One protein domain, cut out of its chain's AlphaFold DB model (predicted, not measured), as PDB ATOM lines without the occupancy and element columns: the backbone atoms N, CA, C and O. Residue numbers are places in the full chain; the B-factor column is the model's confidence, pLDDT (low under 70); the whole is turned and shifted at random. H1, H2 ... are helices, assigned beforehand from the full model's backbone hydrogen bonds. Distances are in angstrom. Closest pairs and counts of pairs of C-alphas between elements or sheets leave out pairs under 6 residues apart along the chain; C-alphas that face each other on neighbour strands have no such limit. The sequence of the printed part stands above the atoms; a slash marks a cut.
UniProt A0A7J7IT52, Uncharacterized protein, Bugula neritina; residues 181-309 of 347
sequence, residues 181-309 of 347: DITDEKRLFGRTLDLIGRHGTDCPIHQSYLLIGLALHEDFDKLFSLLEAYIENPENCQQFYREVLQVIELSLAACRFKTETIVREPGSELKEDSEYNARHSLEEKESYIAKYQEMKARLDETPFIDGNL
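Overview. This is residues 181 to 309 of the 347 residues of an uncharacterized protein of Bugula neritina (UniProt A0A7J7IT52). Four helices, H2, H3, H4 and H6, stand side by side as an up-and-down bundle, with H2 and H6 at opposite corners and H3 and H4 between them, and H1 packs along H2 on the side away from H6. Beyond one end of this bundle the chain goes out in a long loop, residues 255 to 270, and comes back through the short helix H5; this extension makes much of the length, and its residues 265 to 270 stick out free, while the last printed residues, 300 to 309, lie at the other end. The printed part has 129 residues with six named helices, H1 to H6 in order along the chain, and no named strand; its class is all helix. It is compact, with a radius of gyration of the C-alphas of 16.2 A, and elongated, with spans of 53 by 29 by 22 A.

Along the chain. The printed part begins at Asp 181, and H1 takes residues 185 to 199, from C-alpha 185 at (107.776, 113.906, 151.488), over 21.4 A. A tight link of four residues leads to H2, residues 204 to 217, which measures 19.7 A from first to last C-alpha. After a tight link of two residues comes H3, residues 220 to 232, 18.0 A long. H4, residues 243 to 254, is 16.9 A long and begins with C-alpha 243 at (118.732, 128.048, 164.042). H5 is residues 271 to 277, 9.9 A long. H6, residues 282 to 299, is the longest helix, with 18 residues over 25.1 A, and ends with C-alpha 299 at (131.511, 127.280, 162.857).

Arrangement. H2 is the hub, touching three other helices. H1 and H2 form a helical hairpin and touch with 45 pairs of C-alphas within 8 A; their closest C-alphas, those of Gly 190 and Gly 213, are 4.0 A apart. They run opposite ways at a shallow tilt of 31 degrees. H2 and H3 form the next helical hairpin, at a shallow tilt of 34 degrees, only just short of steep. H2 touches H3 with residues 211 to 215 alone, and H3 touches H2 with residues 220 to 223 alone; the closest C-alphas, of Leu 214 and Leu 223, are 5.8 A apart. H2 also touches H4, and these two run the same way at a shallow tilt of 4 degrees, with the C-alphas of Ala 215 and Ile 248 closest at 5.5 A. H6 touches H3, the same way at a shallow tilt of 19 degrees, where the closest C-alphas, of Ile 231 and Leu 299, are 6.4 A apart. H6 touches H4 with residues 285 to 289 alone, and H4 uses residues 252 to 253 alone; they run opposite ways at a shallow tilt of 18 degrees, and the closest C-alphas, of Leu 252 and Ile 289, are 6.6 A apart. H2 and H6 are apart, and so are H3 and H4. H5 touches no helix. In H1, H2, H3, H4 and H5 each backbone O of residue i is within hydrogen-bond range of N of residue i+4 inside the helix; in H6 this holds for 13 of 14 pairs.

Size, cuts and confidence. The two C-alphas farthest apart, those of Glu 265 and Asp 306, are 53.7 A apart. The printed part has no cut. The link from H4 to H5, 16 residues, is long; the link from H3 to H4, 10 residues, is short but not tight, and that from H5 to H6 is tight. The mean pLDDT of the printed part is 88.0, and it is under 70 at residue 201 and residues 266 to 267.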
ATOM      1  N   ASP A 181     112.044 111.028 140.893       83.62
ATOM      2  CA  ASP A 181     112.037 109.711 141.521       83.62
ATOM      3  C   ASP A 181     111.883 109.749 143.042       83.62
ATOM      4  O   ASP A 181     111.501 108.734 143.623       83.62
ATOM      5  N   ILE A 182     112.085 110.911 143.672       85.25
ATOM      6  CA  ILE A 182     111.904 111.096 145.116       85.25
ATOM      7  C   ILE A 182     110.436 110.842 145.486       85.25
ATOM      8  O   ILE A 182     109.541 111.531 144.995       85.25
ATOM      9  N   THR A 183     110.183 109.881 146.377       82.12
ATOM     10  CA  THR A 183     108.833 109.635 146.915       82.12
ATOM     11  C   THR A 183     108.662 110.170 148.334       82.12
ATOM     12  O   THR A 183     107.552 110.506 148.741       82.12
ATOM     13  N   ASP A 184     109.762 110.289 149.079       85.88
ATOM     14  CA  ASP A 184     109.763 110.781 150.453       85.88
ATOM     15  C   ASP A 184     109.371 112.265 150.537       85.88
ATOM     16  O   ASP A 184     110.069 113.145 150.022       85.88
ATOM     17  N   GLU A 185     108.280 112.550 151.253       87.56
ATOM     18  CA  GLU A 185     107.776 113.906 151.488       87.56
ATOM     19  C   GLU A 185     108.829 114.811 152.139       87.56
ATOM     20  O   GLU A 185     108.952 115.977 151.761       87.56
ATOM     21  N   LYS A 186     109.643 114.277 153.065       90.25
ATOM     22  CA  LYS A 186     110.721 115.038 153.719       90.25
ATOM     23  C   LYS A 186     111.761 115.487 152.693       90.25
ATOM     24  O   LYS A 186     112.166 116.652 152.696       90.25
ATOM     25  N   ARG A 187     112.179 114.581 151.803       90.94
ATOM     26  CA  ARG A 187     113.196 114.873 150.784       90.94
ATOM     27  C   ARG A 187     112.650 115.802 149.704       90.94
ATOM     28  O   ARG A 187     113.355 116.733 149.326       90.94
ATOM     29  N   LEU A 188     111.396 115.629 149.272       92.56
ATOM     30  CA  LEU A 188     110.716 116.554 148.354       92.56
ATOM     31  C   LEU A 188     110.613 117.963 148.948       92.56
ATOM     32  O   LEU A 188     110.891 118.957 148.272       92.56
ATOM     33  N   PHE A 189     110.261 118.059 150.229       94.50
ATOM     34  CA  PHE A 189     110.206 119.327 150.943       94.50
ATOM     35  C   PHE A 189     111.593 119.979 151.065       94.50
ATOM     36  O   PHE A 189     111.750 121.161 150.757       94.50
ATOM     37  N   GLY A 190     112.622 119.203 151.424       94.69
ATOM     38  CA  GLY A 190     114.009 119.667 151.449       94.69
ATOM     39  C   GLY A 190     114.490 120.165 150.087       94.69
ATOM     40  O   GLY A 190     115.023 121.269 149.980       94.69
ATOM     41  N   ARG A 191     114.206 119.407 149.022       94.50
ATOM     42  CA  ARG A 191     114.531 119.777 147.639       94.50
ATOM     43  C   ARG A 191     113.849 121.077 147.215       94.50
ATOM     44  O   ARG A 191     114.452 121.908 146.538       94.50
ATOM     45  N   THR A 192     112.611 121.279 147.659       96.19
ATOM     46  CA  THR A 192     111.856 122.516 147.429       96.19
ATOM     47  C   THR A 192     112.534 123.715 148.092       96.19
ATOM     48  O   THR A 192     112.727 124.740 147.442       96.19
ATOM     49  N   LEU A 193     112.967 123.585 149.350       95.69
ATOM     50  CA  LEU A 193     113.707 124.640 150.056       95.69
ATOM     51  C   LEU A 193     115.089 124.919 149.438       95.69
ATOM     52  O   LEU A 193     115.464 126.086 149.315       95.69
ATOM     53  N   ASP A 194     115.810 123.878 149.002       94.69
ATOM     54  CA  ASP A 194     117.082 124.002 148.269       94.69
ATOM     55  C   ASP A 194     116.887 124.853 147.008       94.69
ATOM     56  O   ASP A 194     117.581 125.852 146.809       94.69
ATOM     57  N   LEU A 195     115.884 124.520 146.190       94.25
ATOM     58  CA  LEU A 195     115.617 125.247 144.954       94.25
ATOM     59  C   LEU A 195     115.205 126.707 145.217       94.25
ATOM     60  O   LEU A 195     115.735 127.618 144.579       94.25
ATOM     61  N   ILE A 196     114.337 126.963 146.204       94.38
ATOM     62  CA  ILE A 196     113.973 128.333 146.612       94.38
ATOM     63  C   ILE A 196     115.223 129.135 147.009       94.38
ATOM     64  O   ILE A 196     115.393 130.276 146.568       94.38
ATOM     65  N   GLY A 197     116.110 128.533 147.807       92.38
ATOM     66  CA  GLY A 197     117.353 129.150 148.260       92.38
ATOM     67  C   GLY A 197     118.301 129.506 147.112       92.38
ATOM     68  O   GLY A 197     118.807 130.628 147.062       92.38
ATOM     69  N   ARG A 198     118.479 128.604 146.136       91.25
ATOM     70  CA  ARG A 198     119.337 128.819 144.948       91.25
ATOM     71  C   ARG A 198     118.882 129.972 144.068       91.25
ATOM     72  O   ARG A 198     119.709 130.677 143.498       91.25
ATOM     73  N   HIS A 199     117.575 130.157 143.931       89.94
ATOM     74  CA  HIS A 199     117.034 131.224 143.100       89.94
ATOM     75  C   HIS A 199     116.998 132.583 143.821       89.94
ATOM     76  O   HIS A 199     116.848 133.617 143.165       89.94
ATOM     77  N   GLY A 200     117.139 132.596 145.150       80.50
ATOM     78  CA  GLY A 200     117.093 133.790 145.994       80.50
ATOM     79  C   GLY A 200     118.431 134.197 146.621       80.50
ATOM     80  O   GLY A 200     118.414 134.874 147.642       80.50
ATOM     81  N   THR A 201     119.579 133.821 146.048       67.31
ATOM     82  CA  THR A 201     120.934 133.935 146.646       67.31
ATOM     83  C   THR A 201     121.416 135.343 147.015       67.31
ATOM     84  O   THR A 201     122.595 135.520 147.281       67.31
ATOM     85  N   ASP A 202     120.563 136.361 147.035       76.12
ATOM     86  CA  ASP A 202     120.909 137.742 147.370       76.12
ATOM     87  C   ASP A 202     120.676 138.084 148.850       76.12
ATOM     88  O   ASP A 202     120.951 139.216 149.259       76.12
ATOM     89  N   CYS A 203     120.166 137.155 149.673       85.44
ATOM     90  CA  CYS A 203     119.969 137.437 151.094       85.44
ATOM     91  C   CYS A 203     120.267 136.267 152.059       85.44
ATOM     92  O   CYS A 203     120.022 135.101 151.734       85.44
ATOM     93  N   PRO A 204     120.681 136.590 153.306       90.75
ATOM     94  CA  PRO A 204     120.956 135.609 154.364       90.75
ATOM     95  C   PRO A 204     119.820 134.620 154.654       90.75
ATOM     96  O   PRO A 204     120.052 133.484 155.071       90.75
ATOM     97  N   ILE A 205     118.574 135.049 154.438       92.81
ATOM     98  CA  ILE A 205     117.379 134.227 154.647       92.81
ATOM     99  C   ILE A 205     117.347 133.089 153.621       92.81
ATOM    100  O   ILE A 205     117.219 131.926 153.998       92.81
ATOM    101  N   HIS A 206     117.543 133.390 152.334       92.38
ATOM    102  CA  HIS A 206     117.594 132.358 151.296       92.38
ATOM    103  C   HIS A 206     118.799 131.432 151.473       92.38
ATOM    104  O   HIS A 206     118.646 130.227 151.299       92.38
ATOM    105  N   GLN A 207     119.957 131.953 151.902       92.38
ATOM    106  CA  GLN A 207     121.111 131.116 152.255       92.38
ATOM    107  C   GLN A 207     120.781 130.143 153.401       92.38
ATOM    108  O   GLN A 207     121.189 128.986 153.381       92.38
ATOM    109  N   SER A 208     120.001 130.586 154.387       94.50
ATOM    110  CA  SER A 208     119.574 129.738 155.504       94.50
ATOM    111  C   SER A 208     118.640 128.619 155.045       94.50
ATOM    112  O   SER A 208     118.855 127.460 155.397       94.50
ATOM    113  N   TYR A 209     117.647 128.935 154.208       95.12
ATOM    114  CA  TYR A 209     116.750 127.924 153.641       95.12
ATOM    115  C   TYR A 209     117.434 127.003 152.632       95.12
ATOM    116  O   TYR A 209     117.065 125.835 152.565       95.12
ATOM    117  N   LEU A 210     118.459 127.475 151.918       95.38
ATOM    118  CA  LEU A 210     119.311 126.636 151.077       95.38
ATOM    119  C   LEU A 210     119.984 125.538 151.911       95.38
ATOM    120  O   LEU A 210     119.894 124.361 151.576       95.38
ATOM    121  N   LEU A 211     120.617 125.915 153.026       95.25
ATOM    122  CA  LEU A 211     121.285 124.967 153.923       95.25
ATOM    123  C   LEU A 211     120.288 124.008 154.593       95.25
ATOM    124  O   LEU A 211     120.544 122.807 154.657       95.25
ATOM    125  N   ILE A 212     119.134 124.514 155.048       95.31
ATOM    126  CA  ILE A 212     118.048 123.673 155.586       95.31
ATOM    127  C   ILE A 212     117.547 122.690 154.519       95.31
ATOM    128  O   ILE A 212     117.356 121.511 154.809       95.31
ATOM    129  N   GLY A 213     117.350 123.163 153.288       95.06
ATOM    130  CA  GLY A 213     116.875 122.361 152.170       95.06
ATOM    131  C   GLY A 213     117.825 121.223 151.827       95.06
ATOM    132  O   GLY A 213     117.395 120.075 151.765       95.06
ATOM    133  N   LEU A 214     119.127 121.512 151.716       95.75
ATOM    134  CA  LEU A 214     120.163 120.497 151.494       95.75
ATOM    135  C   LEU A 214     120.216 119.464 152.630       95.75
ATOM    136  O   LEU A 214     120.358 118.272 152.367       95.75
ATOM    137  N   ALA A 215     120.045 119.896 153.884       94.81
ATOM    138  CA  ALA A 215     120.021 118.991 155.031       94.81
ATOM    139  C   ALA A 215     118.799 118.054 155.030       94.81
ATOM    140  O   ALA A 215     118.938 116.867 155.316       94.81
ATOM    141  N   LEU A 216     117.612 118.568 154.689       93.19
ATOM    142  CA  LEU A 216     116.371 117.786 154.614       93.19
ATOM    143  C   LEU A 216     116.298 116.889 153.368       93.19
ATOM    144  O   LEU A 216     115.707 115.812 153.429       93.19
ATOM    145  N   HIS A 217     116.898 117.322 152.255       92.44
ATOM    146  CA  HIS A 217     117.061 116.538 151.022       92.44
ATOM    147  C   HIS A 217     118.109 115.419 151.176       92.44
ATOM    148  O   HIS A 217     118.071 114.438 150.432       92.44
ATOM    149  N   GLU A 218     118.963 115.522 152.199       92.12
ATOM    150  CA  GLU A 218     120.057 114.593 152.520       92.12
ATOM    151  C   GLU A 218     121.236 114.675 151.526       92.12
ATOM    152  O   GLU A 218     122.007 113.729 151.377       92.12
ATOM    153  N   ASP A 219     121.428 115.833 150.881       92.38
ATOM    154  CA  ASP A 219     122.595 116.135 150.037       92.38
ATOM    155  C   ASP A 219     123.711 116.772 150.882       92.38
ATOM    156  O   ASP A 219     123.985 117.982 150.850       92.38
ATOM    157  N   PHE A 220     124.330 115.935 151.717       93.81
ATOM    158  CA  PHE A 220     125.327 116.379 152.688       93.81
ATOM    159  C   PHE A 220     126.645 116.811 152.046       93.81
ATOM    160  O   PHE A 220     127.317 117.692 152.580       93.81
ATOM    161  N   ASP A 221     127.011 116.267 150.886       93.31
ATOM    162  CA  ASP A 221     128.238 116.658 150.188       93.31
ATOM    163  C   ASP A 221     128.182 118.131 149.763       93.31
ATOM    164  O   ASP A 221     129.097 118.914 150.055       93.31
ATOM    165  N   LYS A 222     127.070 118.549 149.136       93.56
ATOM    166  CA  LYS A 222     126.859 119.962 148.791       93.56
ATOM    167  C   LYS A 222     126.719 120.824 150.042       93.56
ATOM    168  O   LYS A 222     127.312 121.900 150.087       93.56
ATOM    169  N   LEU A 223     126.018 120.347 151.072       95.38
ATOM    170  CA  LEU A 223     125.911 121.064 152.345       95.38
ATOM    171  C   LEU A 223     127.292 121.361 152.950       95.38
ATOM    172  O   LEU A 223     127.589 122.511 153.279       95.38
ATOM    173  N   PHE A 224     128.156 120.350 153.068       94.88
ATOM    174  CA  PHE A 224     129.476 120.511 153.670       94.88
ATOM    175  C   PHE A 224     130.397 121.378 152.826       94.88
ATOM    176  O   PHE A 224     131.091 122.209 153.396       94.88
ATOM    177  N   SER A 225     130.369 121.262 151.497       94.25
ATOM    178  CA  SER A 225     131.161 122.159 150.641       94.25
ATOM    179  C   SER A 225     130.778 123.637 150.810       94.25
ATOM    180  O   SER A 225     131.659 124.494 150.869       94.25
ATOM    181  N   LEU A 226     129.484 123.951 150.964       92.38
ATOM    182  CA  LEU A 226     129.031 125.320 151.237       92.38
ATOM    183  C   LEU A 226     129.443 125.799 152.633       92.38
ATOM    184  O   LEU A 226     129.868 126.945 152.787       92.38
ATOM    185  N   LEU A 227     129.338 124.935 153.642       92.62
ATOM    186  CA  LEU A 227     129.767 125.260 155.001       92.62
ATOM    187  C   LEU A 227     131.293 125.430 155.093       92.62
ATOM    188  O   LEU A 227     131.758 126.344 155.764       92.62
ATOM    189  N   GLU A 228     132.082 124.607 154.399       92.69
ATOM    190  CA  GLU A 228     133.541 124.749 154.309       92.69
ATOM    191  C   GLU A 228     133.919 126.080 153.657       92.69
ATOM    192  O   GLU A 228     134.703 126.835 154.231       92.69
ATOM    193  N   ALA A 229     133.298 126.415 152.520       90.88
ATOM    194  CA  ALA A 229     133.513 127.694 151.848       90.88
ATOM    195  C   ALA A 229     133.187 128.890 152.762       90.88
ATOM    196  O   ALA A 229     133.919 129.882 152.773       90.88
ATOM    197  N   TYR A 230     132.123 128.774 153.564       90.62
ATOM    198  CA  TYR A 230     131.745 129.780 154.552       90.62
ATOM    199  C   TYR A 230     132.778 129.919 155.681       90.62
ATOM    200  O   TYR A 230     133.148 131.037 156.033       90.62
ATOM    201  N   ILE A 231     133.282 128.803 156.222       89.56
ATOM    202  CA  ILE A 231     134.314 128.811 157.272       89.56
ATOM    203  C   ILE A 231     135.625 129.413 156.750       89.56
ATOM    204  O   ILE A 231     136.314 130.118 157.485       89.56
ATOM    205  N   GLU A 232     135.995 129.126 155.500       89.75
ATOM    206  CA  GLU A 232     137.222 129.650 154.896       89.75
ATOM    207  C   GLU A 232     137.150 131.157 154.631       89.75
ATOM    208  O   GLU A 232     138.149 131.853 154.807       89.75
ATOM    209  N   ASN A 233     135.988 131.669 154.210       87.75
ATOM    210  CA  ASN A 233     135.819 133.070 153.813       87.75
ATOM    211  C   ASN A 233     134.515 133.695 154.356       87.75
ATOM    212  O   ASN A 233     133.655 134.108 153.569       87.75
ATOM    213  N   PRO A 234     134.381 133.869 155.683       81.44
ATOM    214  CA  PRO A 234     133.141 134.350 156.298       81.44
ATOM    215  C   PRO A 234     132.772 135.789 155.898       81.44
ATOM    216  O   PRO A 234     131.604 136.157 155.962       81.44
ATOM    217  N   GLU A 235     133.739 136.606 155.464       77.88
ATOM    218  CA  GLU A 235     133.496 137.987 155.012       77.88
ATOM    219  C   GLU A 235     132.918 138.076 153.588       77.88
ATOM    220  O   GLU A 235     132.228 139.044 153.268       77.88
ATOM    221  N   ASN A 236     133.192 137.085 152.732       79.31
ATOM    222  CA  ASN A 236     132.748 137.073 151.330       79.31
ATOM    223  C   ASN A 236     131.488 136.230 151.112       79.31
ATOM    224  O   ASN A 236     130.840 136.348 150.071       79.31
ATOM    225  N   CYS A 237     131.150 135.365 152.065       79.00
ATOM    226  CA  CYS A 237     129.957 134.538 152.010       79.00
ATOM    227  C   CYS A 237     128.788 135.205 152.741       79.00
ATOM    228  O   CYS A 237     128.962 135.966 153.691       79.00
ATOM    229  N   GLN A 238     127.564 134.901 152.309       83.62
ATOM    230  CA  GLN A 238     126.381 135.358 153.030       83.62
ATOM    231  C   GLN A 238     126.280 134.650 154.376       83.62
ATOM    232  O   GLN A 238     126.399 133.428 154.461       83.62
ATOM    233  N   GLN A 239     126.050 135.437 155.425       88.19
ATOM    234  CA  GLN A 239     125.749 134.913 156.752       88.19
ATOM    235  C   GLN A 239     124.420 134.147 156.733       88.19
ATOM    236  O   GLN A 239     123.592 134.335 155.843       88.19
ATOM    237  N   PHE A 240     124.211 133.300 157.734       91.25
ATOM    238  CA  PHE A 240     122.968 132.559 157.925       91.25
ATOM    239  C   PHE A 240     122.598 132.500 159.411       91.25
ATOM    240  O   PHE A 240     123.382 132.881 160.289       91.25
ATOM    241  N   TYR A 241     121.370 132.071 159.691       93.00
ATOM    242  CA  TYR A 241     120.808 132.068 161.041       93.00
ATOM    243  C   TYR A 241     121.321 130.881 161.855       93.00
ATOM    244  O   TYR A 241     121.418 129.762 161.351       93.00
ATOM    245  N   ARG A 242     121.574 131.091 163.151       90.44
ATOM    246  CA  ARG A 242     122.050 130.029 164.059       90.44
ATOM    247  C   ARG A 242     121.091 128.834 164.148       90.44
ATOM    248  O   ARG A 242     121.536 127.699 164.308       90.44
ATOM    249  N   GLU A 243     119.787 129.076 164.017       90.19
ATOM    250  CA  GLU A 243     118.732 128.048 164.042       90.19
ATOM    251  C   GLU A 243     118.964 126.935 163.001       90.19
ATOM    252  O   GLU A 243     118.615 125.779 163.243       90.19
ATOM    253  N   VAL A 244     119.628 127.257 161.885       92.25
ATOM    254  CA  VAL A 244     119.964 126.317 160.804       92.25
ATOM    255  C   VAL A 244     120.824 125.156 161.307       92.25
ATOM    256  O   VAL A 244     120.577 124.011 160.936       92.25
ATOM    257  N   LEU A 245     121.784 125.417 162.201       91.62
ATOM    258  CA  LEU A 245     122.683 124.384 162.734       91.62
ATOM    259  C   LEU A 245     121.916 123.302 163.503       91.62
ATOM    260  O   LEU A 245     122.202 122.113 163.379       91.62
ATOM    261  N   GLN A 246     120.880 123.701 164.246       89.81
ATOM    262  CA  GLN A 246     120.028 122.755 164.969       89.81
ATOM    263  C   GLN A 246     119.251 121.856 164.002       89.81
ATOM    264  O   GLN A 246     119.113 120.659 164.243       89.81
ATOM    265  N   VAL A 247     118.753 122.418 162.896       91.00
ATOM    266  CA  VAL A 247     118.025 121.648 161.876       91.00
ATOM    267  C   VAL A 247     118.956 120.668 161.163       91.00
ATOM    268  O   VAL A 247     118.559 119.526 160.936       91.00
ATOM    269  N   ILE A 248     120.197 121.068 160.867       92.62
ATOM    270  CA  ILE A 248     121.212 120.184 160.275       92.62
ATOM    271  C   ILE A 248     121.509 119.001 161.207       92.62
ATOM    272  O   ILE A 248     121.495 117.855 160.760       92.62
ATOM    273  N   GLU A 249     121.708 119.252 162.504       91.19
ATOM    274  CA  GLU A 249     121.966 118.199 163.501       91.19
ATOM    275  C   GLU A 249     120.844 117.173 163.580       91.19
ATOM    276  O   GLU A 249     121.089 115.965 163.543       91.19
ATOM    277  N   LEU A 250     119.607 117.658 163.660       90.25
ATOM    278  CA  LEU A 250     118.433 116.798 163.717       90.25
ATOM    279  C   LEU A 250     118.248 116.021 162.408       90.25
ATOM    280  O   LEU A 250     117.922 114.836 162.440       90.25
ATOM    281  N   SER A 251     118.527 116.649 161.263       90.06
ATOM    282  CA  SER A 251     118.424 116.011 159.947       90.06
ATOM    283  C   SER A 251     119.467 114.907 159.758       90.06
ATOM    284  O   SER A 251     119.121 113.835 159.269       90.06
ATOM    285  N   LEU A 252     120.712 115.122 160.202       89.50
ATOM    286  CA  LEU A 252     121.772 114.104 160.205       89.50
ATOM    287  C   LEU A 252     121.416 112.913 161.105       89.50
ATOM    288  O   LEU A 252     121.610 111.759 160.721       89.50
ATOM    289  N   ALA A 253     120.851 113.175 162.288       86.81
ATOM    290  CA  ALA A 253     120.398 112.117 163.187       86.81
ATOM    291  C   ALA A 253     119.249 111.297 162.568       86.81
ATOM    292  O   ALA A 253     119.303 110.062 162.561       86.81
ATOM    293  N   ALA A 254     118.259 111.984 161.989       86.06
ATOM    294  CA  ALA A 254     117.076 111.398 161.360       86.06
ATOM    295  C   ALA A 254     117.317 110.845 159.941       86.06
ATOM    296  O   ALA A 254     116.393 110.290 159.347       86.06
ATOM    297  N   CYS A 255     118.527 110.991 159.387       85.31
ATOM    298  CA  CYS A 255     118.875 110.511 158.050       85.31
ATOM    299  C   CYS A 255     118.647 109.002 157.935       85.31
ATOM    300  O   CYS A 255     119.153 108.224 158.762       85.31
ATOM    301  N   ARG A 256     117.919 108.590 156.894       83.38
ATOM    302  CA  ARG A 256     117.749 107.173 156.554       83.38
ATOM    303  C   ARG A 256     119.055 106.632 155.981       83.38
ATOM    304  O   ARG A 256     119.823 107.370 155.372       83.38
ATOM    305  N   PHE A 257     119.304 105.344 156.173       84.69
ATOM    306  CA  PHE A 257     120.471 104.683 155.601       84.69
ATOM    307  C   PHE A 257     120.094 103.324 155.018       84.69
ATOM    308  O   PHE A 257     119.098 102.716 155.417       84.69
ATOM    309  N   LYS A 258     120.883 102.858 154.053       88.12
ATOM    310  CA  LYS A 258     120.828 101.483 153.555       88.12
ATOM    311  C   LYS A 258     121.798 100.610 154.345       88.12
ATOM    312  O   LYS A 258     122.909 101.034 154.674       88.12
ATOM    313  N   THR A 259     121.377  99.388 154.646       84.38
ATOM    314  CA  THR A 259     122.221  98.386 155.313       84.38
ATOM    315  C   THR A 259     122.976  97.532 154.303       84.38
ATOM    316  O   THR A 259     124.124  97.168 154.536       84.38
ATOM    317  N   GLU A 260     122.359  97.264 153.157       83.88
ATOM    318  CA  GLU A 260     122.951  96.529 152.043       83.88
ATOM    319  C   GLU A 260     122.437  97.075 150.709       83.88
ATOM    320  O   GLU A 260     121.508  97.875 150.673       83.88
ATOM    321  N   THR A 261     123.068  96.688 149.601       85.19
ATOM    322  CA  THR A 261     122.576  97.043 148.261       85.19
ATOM    323  C   THR A 261     121.684  95.921 147.760       85.19
ATOM    324  O   THR A 261     122.109  94.766 147.722       85.19
ATOM    325  N   ILE A 262     120.461  96.257 147.365       82.38
ATOM    326  CA  ILE A 262     119.532  95.304 146.764       82.38
ATOM    327  C   ILE A 262     119.919  95.144 145.298       82.38
ATOM    328  O   ILE A 262     119.974  96.122 144.556       82.38
ATOM    329  N   VAL A 263     120.197  93.913 144.882       81.62
ATOM    330  CA  VAL A 263     120.516  93.581 143.491       81.62
ATOM    331  C   VAL A 263     119.488  92.573 143.004       81.62
ATOM    332  O   VAL A 263     119.393  91.476 143.552       81.62
ATOM    333  N   ARG A 264     118.727  92.952 141.975       76.31
ATOM    334  CA  ARG A 264     117.784  92.072 141.280       76.31
ATOM    335  C   ARG A 264     118.340  91.655 139.921       76.31
ATOM    336  O   ARG A 264     119.337  92.197 139.443       76.31
ATOM    337  N   GLU A 265     117.713  90.656 139.306       73.44
ATOM    338  CA  GLU A 265     118.043  90.293 137.930       73.44
ATOM    339  C   GLU A 265     117.705  91.451 136.968       73.44
ATOM    340  O   GLU A 265     116.756  92.204 137.202       73.44
ATOM    341  N   PRO A 266     118.450  91.622 135.861       69.25
ATOM    342  CA  PRO A 266     118.159  92.675 134.896       69.25
ATOM    343  C   PRO A 266     116.706  92.614 134.402       69.25
ATOM    344  O   PRO A 266     116.285  91.625 133.805       69.25
ATOM    345  N   GLY A 267     115.953  93.696 134.614       66.12
ATOM    346  CA  GLY A 267     114.542  93.797 134.232       66.12
ATOM    347  C   GLY A 267     113.530  93.443 135.326       66.12
ATOM    348  O   GLY A 267     112.337  93.555 135.053       66.12
ATOM    349  N   SER A 268     113.970  93.071 136.534       71.31
ATOM    350  CA  SER A 268     113.108  92.940 137.721       71.31
ATOM    351  C   SER A 268     113.355  94.014 138.786       71.31
ATOM    352  O   SER A 268     112.735  93.963 139.844       71.31
ATOM    353  N   GLU A 269     114.224  94.993 138.505       71.69
ATOM    354  CA  GLU A 269     114.456  96.169 139.353       71.69
ATOM    355  C   GLU A 269     113.177  96.995 139.518       71.69
ATOM    356  O   GLU A 269     112.549  97.403 138.536       71.69
ATOM    357  N   LEU A 270     112.811  97.264 140.769       76.00
ATOM    358  CA  LEU A 270     111.680  98.114 141.113       76.00
ATOM    359  C   LEU A 270     112.142  99.546 141.414       76.00
ATOM    360  O   LEU A 270     113.305  99.797 141.749       76.00
ATOM    361  N   LYS A 271     111.211 100.506 141.332       76.00
ATOM    362  CA  LYS A 271     111.486 101.908 141.694       76.00
ATOM    363  C   LYS A 271     111.935 102.011 143.154       76.00
ATOM    364  O   LYS A 271     112.875 102.739 143.463       76.00
ATOM    365  N   GLU A 272     111.301 101.237 144.028       78.69
ATOM    366  CA  GLU A 272     111.591 101.185 145.458       78.69
ATOM    367  C   GLU A 272     113.016 100.685 145.739       78.69
ATOM    368  O   GLU A 272     113.671 101.183 146.657       78.69
ATOM    369  N   ASP A 273     113.530  99.744 144.936       80.56
ATOM    370  CA  ASP A 273     114.907  99.262 145.079       80.56
ATOM    371  C   ASP A 273     115.910 100.355 144.693       80.56
ATOM    372  O   ASP A 273     116.912 100.547 145.384       80.56
ATOM    373  N   SER A 274     115.637 101.089 143.608       80.56
ATOM    374  CA  SER A 274     116.483 102.198 143.147       80.56
ATOM    375  C   SER A 274     116.535 103.322 144.186       80.56
ATOM    376  O   SER A 274     117.617 103.774 144.560       80.56
ATOM    377  N   GLU A 275     115.384 103.700 144.752       81.88
ATOM    378  CA  GLU A 275     115.307 104.698 145.822       81.88
ATOM    379  C   GLU A 275     116.004 104.228 147.111       81.88
ATOM    380  O   GLU A 275     116.709 105.011 147.749       81.88
ATOM    381  N   TYR A 276     115.861 102.954 147.494       84.94
ATOM    382  CA  TYR A 276     116.570 102.391 148.647       84.94
ATOM    383  C   TYR A 276     118.089 102.381 148.431       84.94
ATOM    384  O   TYR A 276     118.848 102.805 149.304       84.94
ATOM    385  N   ASN A 277     118.539 101.952 147.250       86.44
ATOM    386  CA  ASN A 277     119.951 101.902 146.887       86.44
ATOM    387  C   ASN A 277     120.585 103.295 146.761       86.44
ATOM    388  O   ASN A 277     121.791 103.425 146.984       86.44
ATOM    389  N   ALA A 278     119.799 104.329 146.451       85.94
ATOM    390  CA  ALA A 278     120.250 105.719 146.423       85.94
ATOM    391  C   ALA A 278     120.519 106.306 147.823       85.94
ATOM    392  O   ALA A 278     121.177 107.338 147.927       85.94
ATOM    393  N   ARG A 279     120.050 105.667 148.907       87.75
ATOM    394  CA  ARG A 279     120.320 106.122 150.282       87.75
ATOM    395  C   ARG A 279     121.796 105.966 150.650       87.75
ATOM    396  O   ARG A 279     122.482 105.057 150.173       87.75
ATOM    397  N   HIS A 280     122.243 106.802 151.584       88.69
ATOM    398  CA  HIS A 280     123.563 106.701 152.212       88.69
ATOM    399  C   HIS A 280     123.715 105.386 152.974       88.69
ATOM    400  O   HIS A 280     122.764 104.883 153.571       88.69
ATOM    401  N   SER A 281     124.909 104.813 152.975       90.31
ATOM    402  CA  SER A 281     125.266 103.685 153.837       90.31
ATOM    403  C   SER A 281     125.415 104.119 155.300       90.31
ATOM    404  O   SER A 281     125.549 105.305 155.617       90.31
ATOM    405  N   LEU A 282     125.423 103.147 156.216       88.62
ATOM    406  CA  LEU A 282     125.676 103.421 157.633       88.62
ATOM    407  C   LEU A 282     127.062 104.054 157.861       88.62
ATOM    408  O   LEU A 282     127.180 104.993 158.643       88.62
ATOM    409  N   GLU A 283     128.087 103.592 157.139       89.69
ATOM    410  CA  GLU A 283     129.453 104.130 157.225       89.69
ATOM    411  C   GLU A 283     129.522 105.591 156.749       89.69
ATOM    412  O   GLU A 283     130.147 106.433 157.396       89.69
ATOM    413  N   GLU A 284     128.837 105.918 155.647       90.44
ATOM    414  CA  GLU A 284     128.730 107.294 155.144       90.44
ATOM    415  C   GLU A 284     128.006 108.194 156.147       90.44
ATOM    416  O   GLU A 284     128.489 109.283 156.454       90.44
ATOM    417  N   LYS A 285     126.900 107.720 156.736       89.81
ATOM    418  CA  LYS A 285     126.176 108.460 157.778       89.81
ATOM    419  C   LYS A 285     127.076 108.780 158.974       89.81
ATOM    420  O   LYS A 285     127.106 109.924 159.427       89.81
ATOM    421  N   GLU A 286     127.816 107.800 159.489       90.88
ATOM    422  CA  GLU A 286     128.745 108.006 160.608       90.88
ATOM    423  C   GLU A 286     129.877 108.979 160.244       90.88
ATOM    424  O   GLU A 286     130.214 109.862 161.039       90.88
ATOM    425  N   SER A 287     130.406 108.876 159.021       94.00
ATOM    426  CA  SER A 287     131.405 109.801 158.475       94.00
ATOM    427  C   SER A 287     130.882 111.241 158.414       94.00
ATOM    428  O   SER A 287     131.545 112.166 158.889       94.00
ATOM    429  N   TYR A 288     129.660 111.449 157.914       93.75
ATOM    430  CA  TYR A 288     129.032 112.768 157.850       93.75
ATOM    431  C   TYR A 288     128.762 113.364 159.233       93.75
ATOM    432  O   TYR A 288     128.995 114.557 159.439       93.75
ATOM    433  N   ILE A 289     128.340 112.547 160.203       92.25
ATOM    434  CA  ILE A 289     128.171 112.992 161.592       92.25
ATOM    435  C   ILE A 289     129.516 113.449 162.166       92.25
ATOM    436  O   ILE A 289     129.592 114.535 162.740       92.25
ATOM    437  N   ALA A 290     130.585 112.667 161.988       93.25
ATOM    438  CA  ALA A 290     131.917 113.033 162.466       93.25
ATOM    439  C   ALA A 290     132.422 114.332 161.813       93.25
ATOM    440  O   ALA A 290     132.873 115.239 162.518       93.25
ATOM    441  N   LYS A 291     132.269 114.454 160.488       93.44
ATOM    442  CA  LYS A 291     132.653 115.647 159.724       93.44
ATOM    443  C   LYS A 291     131.902 116.889 160.206       93.44
ATOM    444  O   LYS A 291     132.515 117.928 160.443       93.44
ATOM    445  N   TYR A 292     130.592 116.779 160.421       93.88
ATOM    446  CA  TYR A 292     129.798 117.891 160.934       93.88
ATOM    447  C   TYR A 292     130.233 118.317 162.343       93.88
ATOM    448  O   TYR A 292     130.331 119.512 162.599       93.88
ATOM    449  N   GLN A 293     130.543 117.383 163.250       91.81
ATOM    450  CA  GLN A 293     131.010 117.733 164.602       91.81
ATOM    451  C   GLN A 293     132.343 118.499 164.581       91.81
ATOM    452  O   GLN A 293     132.509 119.460 165.332       91.81
ATOM    453  N   GLU A 294     133.272 118.123 163.697       91.69
ATOM    454  CA  GLU A 294     134.524 118.864 163.495       91.69
ATOM    455  C   GLU A 294     134.260 120.277 162.952       91.69
ATOM    456  O   GLU A 294     134.804 121.264 163.454       91.69
ATOM    457  N   MET A 295     133.385 120.389 161.949       91.38
ATOM    458  CA  MET A 295     133.016 121.675 161.363       91.38
ATOM    459  C   MET A 295     132.260 122.566 162.347       91.38
ATOM    460  O   MET A 295     132.505 123.767 162.365       91.38
ATOM    461  N   LYS A 296     131.393 122.001 163.192       90.25
ATOM    462  CA  LYS A 296     130.607 122.735 164.191       90.25
ATOM    463  C   LYS A 296     131.500 123.517 165.150       90.25
ATOM    464  O   LYS A 296     131.248 124.694 165.379       90.25
ATOM    465  N   ALA A 297     132.583 122.903 165.631       88.44
ATOM    466  CA  ALA A 297     133.539 123.578 166.508       88.44
ATOM    467  C   ALA A 297     134.176 124.813 165.844       88.44
ATOM    468  O   ALA A 297     134.393 125.823 166.504       88.44
ATOM    469  N   ARG A 298     134.439 124.746 164.532       89.75
ATOM    470  CA  ARG A 298     134.971 125.870 163.741       89.75
ATOM    471  C   ARG A 298     133.889 126.903 163.420       89.75
ATOM    472  O   ARG A 298     134.157 128.097 163.430       89.75
ATOM    473  N   LEU A 299     132.674 126.442 163.137       87.81
ATOM    474  CA  LEU A 299     131.511 127.280 162.857       87.81
ATOM    475  C   LEU A 299     131.136 128.129 164.069       87.81
ATOM    476  O   LEU A 299     130.850 129.303 163.883       87.81
ATOM    477  N   ASP A 300     131.212 127.602 165.293       84.25
ATOM    478  CA  ASP A 300     130.904 128.356 166.519       84.25
ATOM    479  C   ASP A 300     131.786 129.612 166.712       84.25
ATOM    480  O   ASP A 300     131.383 130.541 167.412       84.25
ATOM    481  N   GLU A 301     132.951 129.679 166.056       85.31
ATOM    482  CA  GLU A 301     133.850 130.845 166.050       85.31
ATOM    483  C   GLU A 301     133.489 131.892 164.971       85.31
ATOM    484  O   GLU A 301     134.017 133.007 164.986       85.31
ATOM    485  N   THR A 302     132.589 131.561 164.039       85.06
ATOM    486  CA  THR A 302     132.170 132.431 162.924       85.06
ATOM    487  C   THR A 302     130.948 133.299 163.263       85.06
ATOM    488  O   THR A 302     130.176 132.977 164.170       85.06
ATOM    489  N   PRO A 303     130.758 134.445 162.575       85.94
ATOM    490  CA  PRO A 303     129.654 135.354 162.875       85.94
ATOM    491  C   PRO A 303     128.309 134.858 162.319       85.94
ATOM    492  O   PRO A 303     128.121 134.796 161.109       85.94
ATOM    493  N   PHE A 304     127.333 134.618 163.197       86.81
ATOM    494  CA  PHE A 304     125.958 134.265 162.817       86.81
ATOM    495  C   PHE A 304     124.984 135.429 162.963       86.81
ATOM    496  O   PHE A 304     125.215 136.371 163.723       86.81
ATOM    497  N   ILE A 305     123.841 135.303 162.289       87.12
ATOM    498  CA  ILE A 305     122.675 136.136 162.572       87.12
ATOM    499  C   ILE A 305     121.922 135.510 163.750       87.12
ATOM    500  O   ILE A 305     121.329 134.434 163.631       87.12
ATOM    501  N   ASP A 306     121.961 136.193 164.893       79.69
ATOM    502  CA  ASP A 306     121.142 135.873 166.058       79.69
ATOM    503  C   ASP A 306     119.793 136.604 165.915       79.69
ATOM    504  O   ASP A 306     119.637 137.765 166.296       79.69
ATOM    505  N   GLY A 307     118.825 135.927 165.301       81.62
ATOM    506  CA  GLY A 307     117.476 136.427 165.035       81.62
ATOM    507  C   GLY A 307     116.498 135.272 164.828       81.62
ATOM    508  O   GLY A 307     116.911 134.115 164.795       81.62
ATOM    509  N   ASN A 308     115.208 135.580 164.700       88.19
ATOM    510  CA  ASN A 308     114.190 134.571 164.415       88.19
ATOM    511  C   ASN A 308     113.964 134.498 162.900       88.19
ATOM    512  O   ASN A 308     113.402 135.430 162.311       88.19
ATOM    513  N   LEU A 309     114.385 133.383 162.292       91.06
ATOM    514  CA  LEU A 309     114.374 133.201 160.838       91.06
ATOM    515  C   LEU A 309     112.967 133.386 160.255       91.06
ATOM    516  O   LEU A 309     112.810 134.022 159.212       91.06
TER     517      LEU A 309